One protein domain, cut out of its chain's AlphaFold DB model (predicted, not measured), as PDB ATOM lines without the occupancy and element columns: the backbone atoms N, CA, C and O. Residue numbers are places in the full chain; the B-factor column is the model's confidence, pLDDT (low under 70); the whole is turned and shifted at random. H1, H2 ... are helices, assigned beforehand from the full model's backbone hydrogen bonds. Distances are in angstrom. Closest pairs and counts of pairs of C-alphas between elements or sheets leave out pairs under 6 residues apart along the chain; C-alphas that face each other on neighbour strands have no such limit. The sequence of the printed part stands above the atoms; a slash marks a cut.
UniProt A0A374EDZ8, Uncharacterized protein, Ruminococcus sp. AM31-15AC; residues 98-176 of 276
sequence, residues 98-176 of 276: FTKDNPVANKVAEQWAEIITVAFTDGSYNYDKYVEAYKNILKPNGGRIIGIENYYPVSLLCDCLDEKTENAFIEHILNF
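What this domain is: This is residues 98 to 176 of the 276 residues of an uncharacterized protein of Ruminococcus sp. AM31-15AC (UniProt A0A374EDZ8). A long helix, H1, runs through the middle of the domain, and H2 folds back along it to make a helical hairpin. The short H3 is near H1 part way along, and H4 stands crosswise to H1 close to H1's last residues; a long loop leads from H2 to H3, and its residues 140 to 144, with Lys 139 before them, stick out. The printed part has 79 residues with four named helices, in the order H1, H2, H3, H4, and no named strand; the class is all helix. The whole is compact, with a radius of gyration of the C-alphas of 12.2 A, and rounded in outline, spanning 31 by 31 by 19 A.

How they stand to each other: H1, residues 103 to 119, is the longest helix. H2, residues 127 to 138, touches H1, and the closest C-alphas, those of Ala 119 and Tyr 130, are 4.4 A apart. These two helices form a hairpin, running opposite ways at a shallow tilt of 28 degrees. H4, residues 163 to 175, only just touches H1, with 3 pairs of C-alphas within 8 A. H1 touches H4 with residues 116 to 117 alone, and H4 touches H1 with residues 165 to 169 alone; the closest C-alphas, those of Thr 117 and Thr 165, are 5.9 A apart. The lines of H1 and H4 are about perpendicular, at 75 degrees. H3, residues 151 to 156, is close to H1 but not clearly touching; the closest C-alphas, those of Ala 109 and Leu 156, are 6.1 A apart. Their tilt of 69 degrees is steep, only just short of about perpendicular, and they run opposite ways. H2 is apart from both H3 and H4, and H3 is apart from H4. In H1, H2, H3 and H4 every pair of O i and N i+4 is within hydrogen-bond range.

Where its parts are: H1 begins at C-alpha 103, at (-28.042, 15.021, 33.441), and is 24.2 A long from first to last C-alpha. H2 measures 15.8 A and begins at C-alpha 127, at (-15.014, 10.883, 8.292). H3 has six residues and measures 8.5 A. H4 measures 18.3 A and ends at C-alpha 175, at (-5.524, 22.766, 11.280).

The domain as a whole: The two C-alphas farthest apart, those of Asp 101 and Asp 128, are 32.9 A apart. The printed part has no cut. The link from H2 to H3, residues 139 to 150, is long, and residues 139 to 144 in it stand free. The links from H1 to H2 and from H3 to H4 are short. The mean pLDDT of the printed part is 97.3, and no printed residue is under 70.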
ATOM      1  N   PHE A  98     -22.966  27.001  31.302       97.88
ATOM      2  CA  PHE A  98     -23.210  27.538  32.642       97.88
ATOM      3  C   PHE A  98     -23.108  26.485  33.737       97.88
ATOM      4  O   PHE A  98     -22.675  26.813  34.837       97.88
ATOM      5  N   THR A  99     -23.481  25.234  33.464       97.38
ATOM      6  CA  THR A  99     -23.455  24.180  34.481       97.38
ATOM      7  C   THR A  99     -23.197  22.798  33.900       97.38
ATOM      8  O   THR A  99     -23.628  22.480  32.794       97.38
ATOM      9  N   LYS A 100     -22.512  21.961  34.681       96.00
ATOM     10  CA  LYS A 100     -22.327  20.529  34.406       96.00
ATOM     11  C   LYS A 100     -23.327  19.665  35.169       96.00
ATOM     12  O   LYS A 100     -23.391  18.463  34.939       96.00
ATOM     13  N   ASP A 101     -24.155  20.276  36.009       96.88
ATOM     14  CA  ASP A 101     -25.126  19.595  36.864       96.88
ATOM     15  C   ASP A 101     -26.485  19.462  36.159       96.88
ATOM     16  O   ASP A 101     -27.543  19.688  36.743       96.88
ATOM     17  N   ASN A 102     -26.471  19.112  34.867       98.12
ATOM     18  CA  ASN A 102     -27.678  18.808  34.104       98.12
ATOM     19  C   ASN A 102     -27.549  17.432  33.424       98.12
ATOM     20  O   ASN A 102     -26.876  17.314  32.396       98.12
ATOM     21  N   PRO A 103     -28.205  16.381  33.953       97.81
ATOM     22  CA  PRO A 103     -28.042  15.021  33.441       97.81
ATOM     23  C   PRO A 103     -28.565  14.847  32.008       97.81
ATOM     24  O   PRO A 103     -28.049  14.016  31.263       97.81
ATOM     25  N   VAL A 104     -29.561  15.634  31.591       97.75
ATOM     26  CA  VAL A 104     -30.142  15.531  30.244       97.75
ATOM     27  C   VAL A 104     -29.174  16.091  29.204       97.75
ATOM     28  O   VAL A 104     -28.916  15.439  28.194       97.75
ATOM     29  N   ALA A 105     -28.582  17.256  29.475       98.50
ATOM     30  CA  ALA A 105     -27.550  17.837  28.620       98.50
ATOM     31  C   ALA A 105     -26.265  16.989  28.609       98.50
ATOM     32  O   ALA A 105     -25.611  16.869  27.573       98.50
ATOM     33  N   ASN A 106     -25.917  16.366  29.742       98.56
ATOM     34  CA  ASN A 106     -24.755  15.480  29.832       98.56
ATOM     35  C   ASN A 106     -24.924  14.213  29.002       98.56
ATOM     36  O   ASN A 106     -23.982  13.837  28.318       98.56
ATOM     37  N   LYS A 107     -26.125  13.631  28.951       98.44
ATOM     38  CA  LYS A 107     -26.398  12.499  28.061       98.44
ATOM     39  C   LYS A 107     -26.126  12.841  26.593       98.44
ATOM     40  O   LYS A 107     -25.543  12.040  25.870       98.44
ATOM     41  N   VAL A 108     -26.519  14.037  26.149       98.56
ATOM     42  CA  VAL A 108     -26.204  14.500  24.788       98.56
ATOM     43  C   VAL A 108     -24.690  14.653  24.628       98.56
ATOM     44  O   VAL A 108     -24.125  14.162  23.657       98.56
ATOM     45  N   ALA A 109     -24.006  15.271  25.592       98.62
ATOM     46  CA  ALA A 109     -22.552  15.416  25.552       98.62
ATOM     47  C   ALA A 109     -21.805  14.071  25.497       98.62
ATOM     48  O   ALA A 109     -20.852  13.954  24.736       98.62
ATOM     49  N   GLU A 110     -22.265  13.058  26.234       98.75
ATOM     50  CA  GLU A 110     -21.734  11.689  26.216       98.75
ATOM     51  C   GLU A 110     -21.901  11.037  24.840       98.75
ATOM     52  O   GLU A 110     -20.939  10.494  24.301       98.75
ATOM     53  N   GLN A 111     -23.083  11.158  24.224       98.75
ATOM     54  CA  GLN A 111     -23.322  10.652  22.868       98.75
ATOM     55  C   GLN A 111     -22.373  11.296  21.851       98.75
ATOM     56  O   GLN A 111     -21.789  10.611  21.014       98.75
ATOM     57  N   TRP A 112     -22.195  12.616  21.925       98.75
ATOM     58  CA  TRP A 112     -21.263  13.326  21.050       98.75
ATOM     59  C   TRP A 112     -19.804  12.956  21.331       98.75
ATOM     60  O   TRP A 112     -19.026  12.833  20.388       98.75
ATOM     61  N   ALA A 113     -19.434  12.743  22.594       98.75
ATOM     62  CA  ALA A 113     -18.092  12.322  22.969       98.75
ATOM     63  C   ALA A 113     -17.771  10.939  22.399       98.75
ATOM     64  O   ALA A 113     -16.727  10.777  21.777       98.75
ATOM     65  N   GLU A 114     -18.700   9.986  22.502       98.75
ATOM     66  CA  GLU A 114     -18.562   8.650  21.916       98.75
ATOM     67  C   GLU A 114     -18.353   8.718  20.393       98.75
ATOM     68  O   GLU A 114     -17.434   8.093  19.860       98.75
ATOM     69  N   ILE A 115     -19.139   9.544  19.692       98.81
ATOM     70  CA  ILE A 115     -18.995   9.757  18.243       98.81
ATOM     71  C   ILE A 115     -17.598  10.288  17.896       98.81
ATOM     72  O   ILE A 115     -16.967   9.797  16.956       98.81
ATOM     73  N   ILE A 116     -17.101  11.281  18.642       98.62
ATOM     74  CA  ILE A 116     -15.766  11.848  18.416       98.62
ATOM     75  C   ILE A 116     -14.672  10.833  18.755       98.62
ATOM     76  O   ILE A 116     -13.749  10.654  17.965       98.62
ATOM     77  N   THR A 117     -14.782  10.098  19.857       98.69
ATOM     78  CA  THR A 117     -13.820   9.045  20.208       98.69
ATOM     79  C   THR A 117     -13.717   7.987  19.109       98.69
ATOM     80  O   THR A 117     -12.607   7.600  18.733       98.69
ATOM     81  N   VAL A 118     -14.842   7.564  18.518       98.69
ATOM     82  CA  VAL A 118     -14.840   6.628  17.380       98.69
ATOM     83  C   VAL A 118     -14.199   7.255  16.137       98.69
ATOM     84  O   VAL A 118     -13.352   6.623  15.498       98.69
ATOM     85  N   ALA A 119     -14.536   8.507  15.820       98.62
ATOM     86  CA  ALA A 119     -13.983   9.229  14.673       98.62
ATOM     87  C   ALA A 119     -12.457   9.418  14.739       98.62
ATOM     88  O   ALA A 119     -11.820   9.533  13.696       98.62
ATOM     89  N   PHE A 120     -11.876   9.433  15.941       98.50
ATOM     90  CA  PHE A 120     -10.443   9.635  16.182       98.50
ATOM     91  C   PHE A 120      -9.718   8.383  16.692       98.50
ATOM     92  O   PHE A 120      -8.577   8.473  17.151       98.50
ATOM     93  N   THR A 121     -10.334   7.200  16.608       97.50
ATOM     94  CA  THR A 121      -9.752   5.971  17.174       97.50
ATOM     95  C   THR A 121      -8.375   5.628  16.576       97.50
ATOM     96  O   THR A 121      -7.490   5.140  17.281       97.50
ATOM     97  N   ASP A 122      -8.149   6.001  15.308       95.81
ATOM     98  CA  ASP A 122      -6.884   5.795  14.583       95.81
ATOM     99  C   ASP A 122      -5.840   6.900  14.848       95.81
ATOM    100  O   ASP A 122      -4.755   6.887  14.272       95.81
ATOM    101  N   GLY A 123      -6.148   7.871  15.713       94.94
ATOM    102  CA  GLY A 123      -5.279   9.007  16.043       94.94
ATOM    103  C   GLY A 123      -5.443  10.234  15.139       94.94
ATOM    104  O   GLY A 123      -4.882  11.284  15.445       94.94
ATOM    105  N   SER A 124      -6.233  10.145  14.070       96.12
ATOM    106  CA  SER A 124      -6.616  11.268  13.207       96.12
ATOM    107  C   SER A 124      -8.100  11.190  12.850       96.12
ATOM    108  O   SER A 124      -8.735  10.152  13.041       96.12
ATOM    109  N   TYR A 125      -8.665  12.298  12.364       98.25
ATOM    110  CA  TYR A 125     -10.080  12.355  12.014       98.25
ATOM    111  C   TYR A 125     -10.399  11.439  10.829       98.25
ATOM    112  O   TYR A 125      -9.887  11.627   9.723       98.25
ATOM    113  N   ASN A 126     -11.299  10.484  11.050       98.44
ATOM    114  CA  ASN A 126     -11.845   9.612  10.024       98.44
ATOM    115  C   ASN A 126     -13.334   9.921   9.811       98.44
ATOM    116  O   ASN A 126     -14.179   9.646  10.667       98.44
ATOM    117  N   TYR A 127     -13.652  10.479   8.641       98.19
ATOM    118  CA  TYR A 127     -15.014  10.883   8.292       98.19
ATOM    119  C   TYR A 127     -15.988   9.701   8.215       98.19
ATOM    120  O   TYR A 127     -17.120   9.820   8.675       98.19
ATOM    121  N   ASP A 128     -15.573   8.552   7.683       98.44
ATOM    122  CA  ASP A 128     -16.473   7.403   7.536       98.44
ATOM    123  C   ASP A 128     -16.848   6.824   8.906       98.44
ATOM    124  O   ASP A 128     -18.029   6.599   9.178       98.44
ATOM    125  N   LYS A 129     -15.866   6.707   9.812       98.62
ATOM    126  CA  LYS A 129     -16.097   6.314  11.213       98.62
ATOM    127  C   LYS A 129     -16.991   7.313  11.944       98.62
ATOM    128  O   LYS A 129     -17.887   6.906  12.682       98.62
ATOM    129  N   TYR A 130     -16.784   8.609  11.711       98.62
ATOM    130  CA  TYR A 130     -17.650   9.658  12.246       98.62
ATOM    131  C   TYR A 130     -19.102   9.487  11.784       98.62
ATOM    132  O   TYR A 130     -20.016   9.475  12.606       98.62
ATOM    133  N   VAL A 131     -19.321   9.325  10.478       98.31
ATOM    134  CA  VAL A 131     -20.659   9.175   9.887       98.31
ATOM    135  C   VAL A 131     -21.356   7.915  10.392       98.31
ATOM    136  O   VAL A 131     -22.552   7.960  10.687       98.31
ATOM    137  N   GLU A 132     -20.633   6.801  10.483       98.38
ATOM    138  CA  GLU A 132     -21.156   5.544  11.012       98.38
ATOM    139  C   GLU A 132     -21.583   5.697  12.479       98.38
ATOM    140  O   GLU A 132     -22.740   5.428  12.812       98.38
ATOM    141  N   ALA A 133     -20.697   6.212  13.338       98.62
ATOM    142  CA  ALA A 133     -20.991   6.438  14.751       98.62
ATOM    143  C   ALA A 133     -22.161   7.413  14.946       98.62
ATOM    144  O   ALA A 133     -23.097   7.117  15.689       98.62
ATOM    145  N   TYR A 134     -22.169   8.532  14.215       98.50
ATOM    146  CA  TYR A 134     -23.247   9.522  14.247       98.50
ATOM    147  C   TYR A 134     -24.606   8.888  13.939       98.50
ATOM    148  O   TYR A 134     -25.582   9.107  14.660       98.50
ATOM    149  N   LYS A 135     -24.684   8.072  12.881       97.88
ATOM    150  CA  LYS A 135     -25.929   7.401  12.485       97.88
ATOM    151  C   LYS A 135     -26.362   6.341  13.491       97.88
ATOM    152  O   LYS A 135     -27.553   6.238  13.773       97.88
ATOM    153  N   ASN A 136     -25.421   5.583  14.043       98.12
ATOM    154  CA  ASN A 136     -25.719   4.510  14.988       98.12
ATOM    155  C   ASN A 136     -26.189   5.048  16.349       98.12
ATOM    156  O   ASN A 136     -27.139   4.510  16.927       98.12
ATOM    157  N   ILE A 137     -25.556   6.118  16.837       98.31
ATOM    158  CA  ILE A 137     -25.786   6.679  18.174       98.31
ATOM    159  C   ILE A 137     -26.966   7.656  18.175       98.31
ATOM    160  O   ILE A 137     -27.861   7.530  19.012       98.31
ATOM    161  N   LEU A 138     -27.003   8.608  17.233       97.19
ATOM    162  CA  LEU A 138     -28.032   9.660  17.202       97.19
ATOM    163  C   LEU A 138     -29.269   9.267  16.393       97.19
ATOM    164  O   LEU A 138     -30.331   9.844  16.604       97.19
ATOM    165  N   LYS A 139     -29.141   8.287  15.485       96.31
ATOM    166  CA  LYS A 139     -30.235   7.757  14.649       96.31
ATOM    167  C   LYS A 139     -31.062   8.866  13.968       96.31
ATOM    168  O   LYS A 139     -32.284   8.891  14.122       96.31
ATOM    169  N   PRO A 140     -30.414   9.783  13.222       95.25
ATOM    170  CA  PRO A 140     -31.102  10.883  12.552       95.25
ATOM    171  C   PRO A 140     -32.106  10.352  11.519       95.25
ATOM    172  O   PRO A 140     -31.816   9.407  10.782       95.25
ATOM    173  N   ASN A 141     -33.258  11.005  11.398       91.12
ATOM    174  CA  ASN A 141     -34.280  10.707  10.402       91.12
ATOM    175  C   ASN A 141     -34.109  11.598   9.158       91.12
ATOM    176  O   ASN A 141     -34.990  12.370   8.775       91.12
ATOM    177  N   GLY A 142     -32.937  11.494   8.528       89.69
ATOM    178  CA  GLY A 142     -32.553  12.296   7.366       89.69
ATOM    179  C   GLY A 142     -31.742  13.545   7.723       89.69
ATOM    180  O   GLY A 142     -31.103  13.618   8.769       89.69
ATOM    181  N   GLY A 143     -31.721  14.510   6.802       89.12
ATOM    182  CA  GLY A 143     -30.901  15.714   6.922       89.12
ATOM    183  C   GLY A 143     -29.401  15.477   6.695       89.12
ATOM    184  O   GLY A 143     -28.896  14.357   6.607       89.12
ATOM    185  N   ARG A 144     -28.671  16.578   6.561       93.12
ATOM    186  CA  ARG A 144     -27.217  16.627   6.481       93.12
ATOM    187  C   ARG A 144     -26.624  16.378   7.865       93.12
ATOM    188  O   ARG A 144     -27.123  16.883   8.868       93.12
ATOM    189  N   ILE A 145     -25.506  15.665   7.907       95.38
ATOM    190  CA  ILE A 145     -24.734  15.459   9.134       95.38
ATOM    191  C   ILE A 145     -24.072  16.777   9.552       95.38
ATOM    192  O   ILE A 145     -23.537  17.515   8.719       95.38
ATOM    193  N   ILE A 146     -24.134  17.080  10.844       96.19
ATOM    194  CA  ILE A 146     -23.485  18.251  11.438       96.19
ATOM    195  C   ILE A 146     -21.973  17.995  11.454       96.19
ATOM    196  O   ILE A 146     -21.544  16.911  11.828       96.19
ATOM    197  N   GLY A 147     -21.154  18.949  11.010       96.12
ATOM    198  CA  GLY A 147     -19.691  18.806  11.040       96.12
ATOM    199  C   GLY A 147     -19.125  18.944  12.454       96.12
ATOM    200  O   GLY A 147     -19.682  19.682  13.270       96.12
ATOM    201  N   ILE A 148     -18.004  18.280  12.734       96.81
ATOM    202  CA  ILE A 148     -17.334  18.348  14.044       96.81
ATOM    203  C   ILE A 148     -16.672  19.710  14.287       96.81
ATOM    204  O   ILE A 148     -16.445  20.100  15.425       96.81
ATOM    205  N   GLU A 149     -16.419  20.460  13.213       97.06
ATOM    206  CA  GLU A 149     -15.867  21.816  13.209       97.06
ATOM    207  C   GLU A 149     -16.952  22.884  13.418       97.06
ATOM    208  O   GLU A 149     -16.716  24.080  13.255       97.06
ATOM    209  N   ASN A 150     -18.173  22.470  13.754       96.62
ATOM    210  CA  ASN A 150     -19.237  23.371  14.162       96.62
ATOM    211  C   ASN A 150     -18.986  23.888  15.592       96.62
ATOM    212  O   ASN A 150     -18.467  23.175  16.449       96.62
ATOM    213  N   TYR A 151     -19.374  25.135  15.865       96.62
ATOM    214  CA  TYR A 151     -19.368  25.713  17.208       96.62
ATOM    215  C   TYR A 151     -19.997  24.796  18.269       96.62
ATOM    216  O   TYR A 151     -19.448  24.681  19.366       96.62
ATOM    217  N   TYR A 152     -21.125  24.142  17.965       97.56
ATOM    218  CA  TYR A 152     -21.871  23.398  18.980       97.56
ATOM    219  C   TYR A 152     -21.132  22.162  19.508       97.56
ATOM    220  O   TYR A 152     -20.953  22.103  20.727       97.56
ATOM    221  N   PRO A 153     -20.631  21.224  18.669       98.00
ATOM    222  CA  PRO A 153     -19.823  20.109  19.161       98.00
ATOM    223  C   PRO A 153     -18.564  20.583  19.893       98.00
ATOM    224  O   PRO A 153     -18.306  20.139  21.009       98.00
ATOM    225  N   VAL A 154     -17.830  21.558  19.335       98.12
ATOM    226  CA  VAL A 154     -16.605  22.085  19.965       98.12
ATOM    227  C   VAL A 154     -16.897  22.720  21.329       98.12
ATOM    228  O   VAL A 154     -16.108  22.576  22.258       98.12
ATOM    229  N   SER A 155     -18.023  23.414  21.499       97.62
ATOM    230  CA  SER A 155     -18.386  23.994  22.796       97.62
ATOM    231  C   SER A 155     -18.951  22.959  23.776       97.62
ATOM    232  O   SER A 155     -18.808  23.158  24.980       97.62
ATOM    233  N   LEU A 156     -19.619  21.906  23.295       98.31
ATOM    234  CA  LEU A 156     -20.260  20.882  24.128       98.31
ATOM    235  C   LEU A 156     -19.238  19.954  24.801       98.31
ATOM    236  O   LEU A 156     -19.420  19.580  25.957       98.31
ATOM    237  N   LEU A 157     -18.187  19.589  24.061       97.44
ATOM    238  CA  LEU A 157     -17.282  18.476  24.375       97.44
ATOM    239  C   LEU A 157     -16.099  18.821  25.277       97.44
ATOM    240  O   LEU A 157     -15.336  17.929  25.649       97.44
ATOM    241  N   CYS A 158     -15.930  20.094  25.630       91.50
ATOM    242  CA  CYS A 158     -14.927  20.494  26.603       91.50
ATOM    243  C   CYS A 158     -15.148  19.694  27.890       91.50
ATOM    244  O   CYS A 158     -16.185  19.894  28.512       91.50
ATOM    245  N   ASP A 159     -14.140  18.904  28.288       94.19
ATOM    246  CA  ASP A 159     -14.113  17.966  29.426       94.19
ATOM    247  C   ASP A 159     -14.800  16.600  29.272       94.19
ATOM    248  O   ASP A 159     -14.792  15.818  30.224       94.19
ATOM    249  N   CYS A 160     -15.338  16.285  28.094       97.00
ATOM    250  CA  CYS A 160     -15.962  14.985  27.828       97.00
ATOM    251  C   CYS A 160     -15.020  13.954  27.195       97.00
ATOM    252  O   CYS A 160     -15.391  12.789  27.069       97.00
ATOM    253  N   LEU A 161     -13.853  14.382  26.715       97.62
ATOM    254  CA  LEU A 161     -12.929  13.547  25.952       97.62
ATOM    255  C   LEU A 161     -11.764  13.109  26.839       97.62
ATOM    256  O   LEU A 161     -11.297  13.873  27.683       97.62
ATOM    257  N   ASP A 162     -11.266  11.892  26.622       96.94
ATOM    258  CA  ASP A 162      -9.977  11.506  27.187       96.94
ATOM    259  C   ASP A 162      -8.839  12.331  26.562       96.94
ATOM    260  O   ASP A 162      -8.978  12.920  25.488       96.94
ATOM    261  N   GLU A 163      -7.690  12.366  27.234       97.06
ATOM    262  CA  GLU A 163      -6.542  13.170  26.812       97.06
ATOM    263  C   GLU A 163      -6.078  12.856  25.380       97.06
ATOM    264  O   GLU A 163      -5.687  13.766  24.642       97.06
ATOM    265  N   LYS A 164      -6.126  11.590  24.951       97.44
ATOM    266  CA  LYS A 164      -5.673  11.188  23.614       97.44
ATOM    267  C   LYS A 164      -6.642  11.703  22.550       97.44
ATOM    268  O   LYS A 164      -6.201  12.296  21.562       97.44
ATOM    269  N   THR A 165      -7.942  11.486  22.739       98.12
ATOM    270  CA  THR A 165      -8.984  11.969  21.828       98.12
ATOM    271  C   THR A 165      -9.036  13.495  21.811       98.12
ATOM    272  O   THR A 165      -9.083  14.070  20.727       98.12
ATOM    273  N   GLU A 166      -8.946  14.160  22.967       98.06
ATOM    274  CA  GLU A 166      -8.879  15.624  23.065       98.06
ATOM    275  C   GLU A 166      -7.713  16.176  22.234       98.06
ATOM    276  O   GLU A 166      -7.899  17.070  21.408       98.06
ATOM    277  N   ASN A 167      -6.515  15.597  22.382       97.88
ATOM    278  CA  ASN A 167      -5.336  16.025  21.633       97.88
ATOM    279  C   ASN A 167      -5.512  15.930  20.115       97.88
ATOM    280  O   ASN A 167      -5.132  16.869  19.408       97.88
ATOM    281  N   ALA A 168      -6.067  14.820  19.624       98.25
ATOM    282  CA  ALA A 168      -6.287  14.598  18.198       98.25
ATOM    283  C   ALA A 168      -7.422  15.478  17.648       98.25
ATOM    284  O   ALA A 168      -7.292  16.059  16.569       98.25
ATOM    285  N   PHE A 169      -8.501  15.640  18.418       98.50
ATOM    286  CA  PHE A 169      -9.627  16.497  18.065       98.50
ATOM    287  C   PHE A 169      -9.194  17.959  17.931       98.50
ATOM    288  O   PHE A 169      -9.448  18.589  16.907       98.50
ATOM    289  N   ILE A 170      -8.473  18.495  18.916       98.12
ATOM    290  CA  ILE A 170      -8.021  19.891  18.887       98.12
ATOM    291  C   ILE A 170      -6.967  20.116  17.801       98.12
ATOM    292  O   ILE A 170      -6.987  21.164  17.157       98.12
ATOM    293  N   GLU A 171      -6.098  19.136  17.527       98.06
ATOM    294  CA  GLU A 171      -5.175  19.204  16.386       98.06
ATOM    295  C   GLU A 171      -5.927  19.363  15.060       98.06
ATOM    296  O   GLU A 171      -5.577  20.213  14.239       98.06
ATOM    297  N   HIS A 172      -6.995  18.583  14.865       98.44
ATOM    298  CA  HIS A 172      -7.851  18.688  13.686       98.44
ATOM    299  C   HIS A 172      -8.514  20.065  13.590       98.44
ATOM    300  O   HIS A 172      -8.412  20.722  12.555       98.44
ATOM    301  N   ILE A 173      -9.124  20.548  14.678       98.44
ATOM    302  CA  ILE A 173      -9.795  21.858  14.710       98.44
ATOM    303  C   ILE A 173      -8.821  23.008  14.419       98.44
ATOM    304  O   ILE A 173      -9.155  23.918  13.660       98.44
ATOM    305  N   LEU A 174      -7.609  22.972  14.980       98.25
ATOM    306  CA  LEU A 174      -6.591  24.001  14.747       98.25
ATOM    307  C   LEU A 174      -6.147  24.059  13.280       98.25
ATOM    308  O   LEU A 174      -5.943  25.149  12.733       98.25
ATOM    309  N   ASN A 175      -6.019  22.891  12.646       97.88
ATOM    310  CA  ASN A 175      -5.524  22.766  11.280       97.88
ATOM    311  C   ASN A 175      -6.611  22.847  10.203       97.88
ATOM    312  O   ASN A 175      -6.270  22.926   9.021       97.88
ATOM    313  N   PHE A 176      -7.887  22.865  10.581       97.94
ATOM    314  CA  PHE A 176      -8.988  22.958   9.636       97.94
ATOM    315  C   PHE A 176      -9.055  24.342   8.976       97.94
ATOM    316  O   PHE A 176      -9.227  25.372   9.631       97.94
TER     317      PHE A 176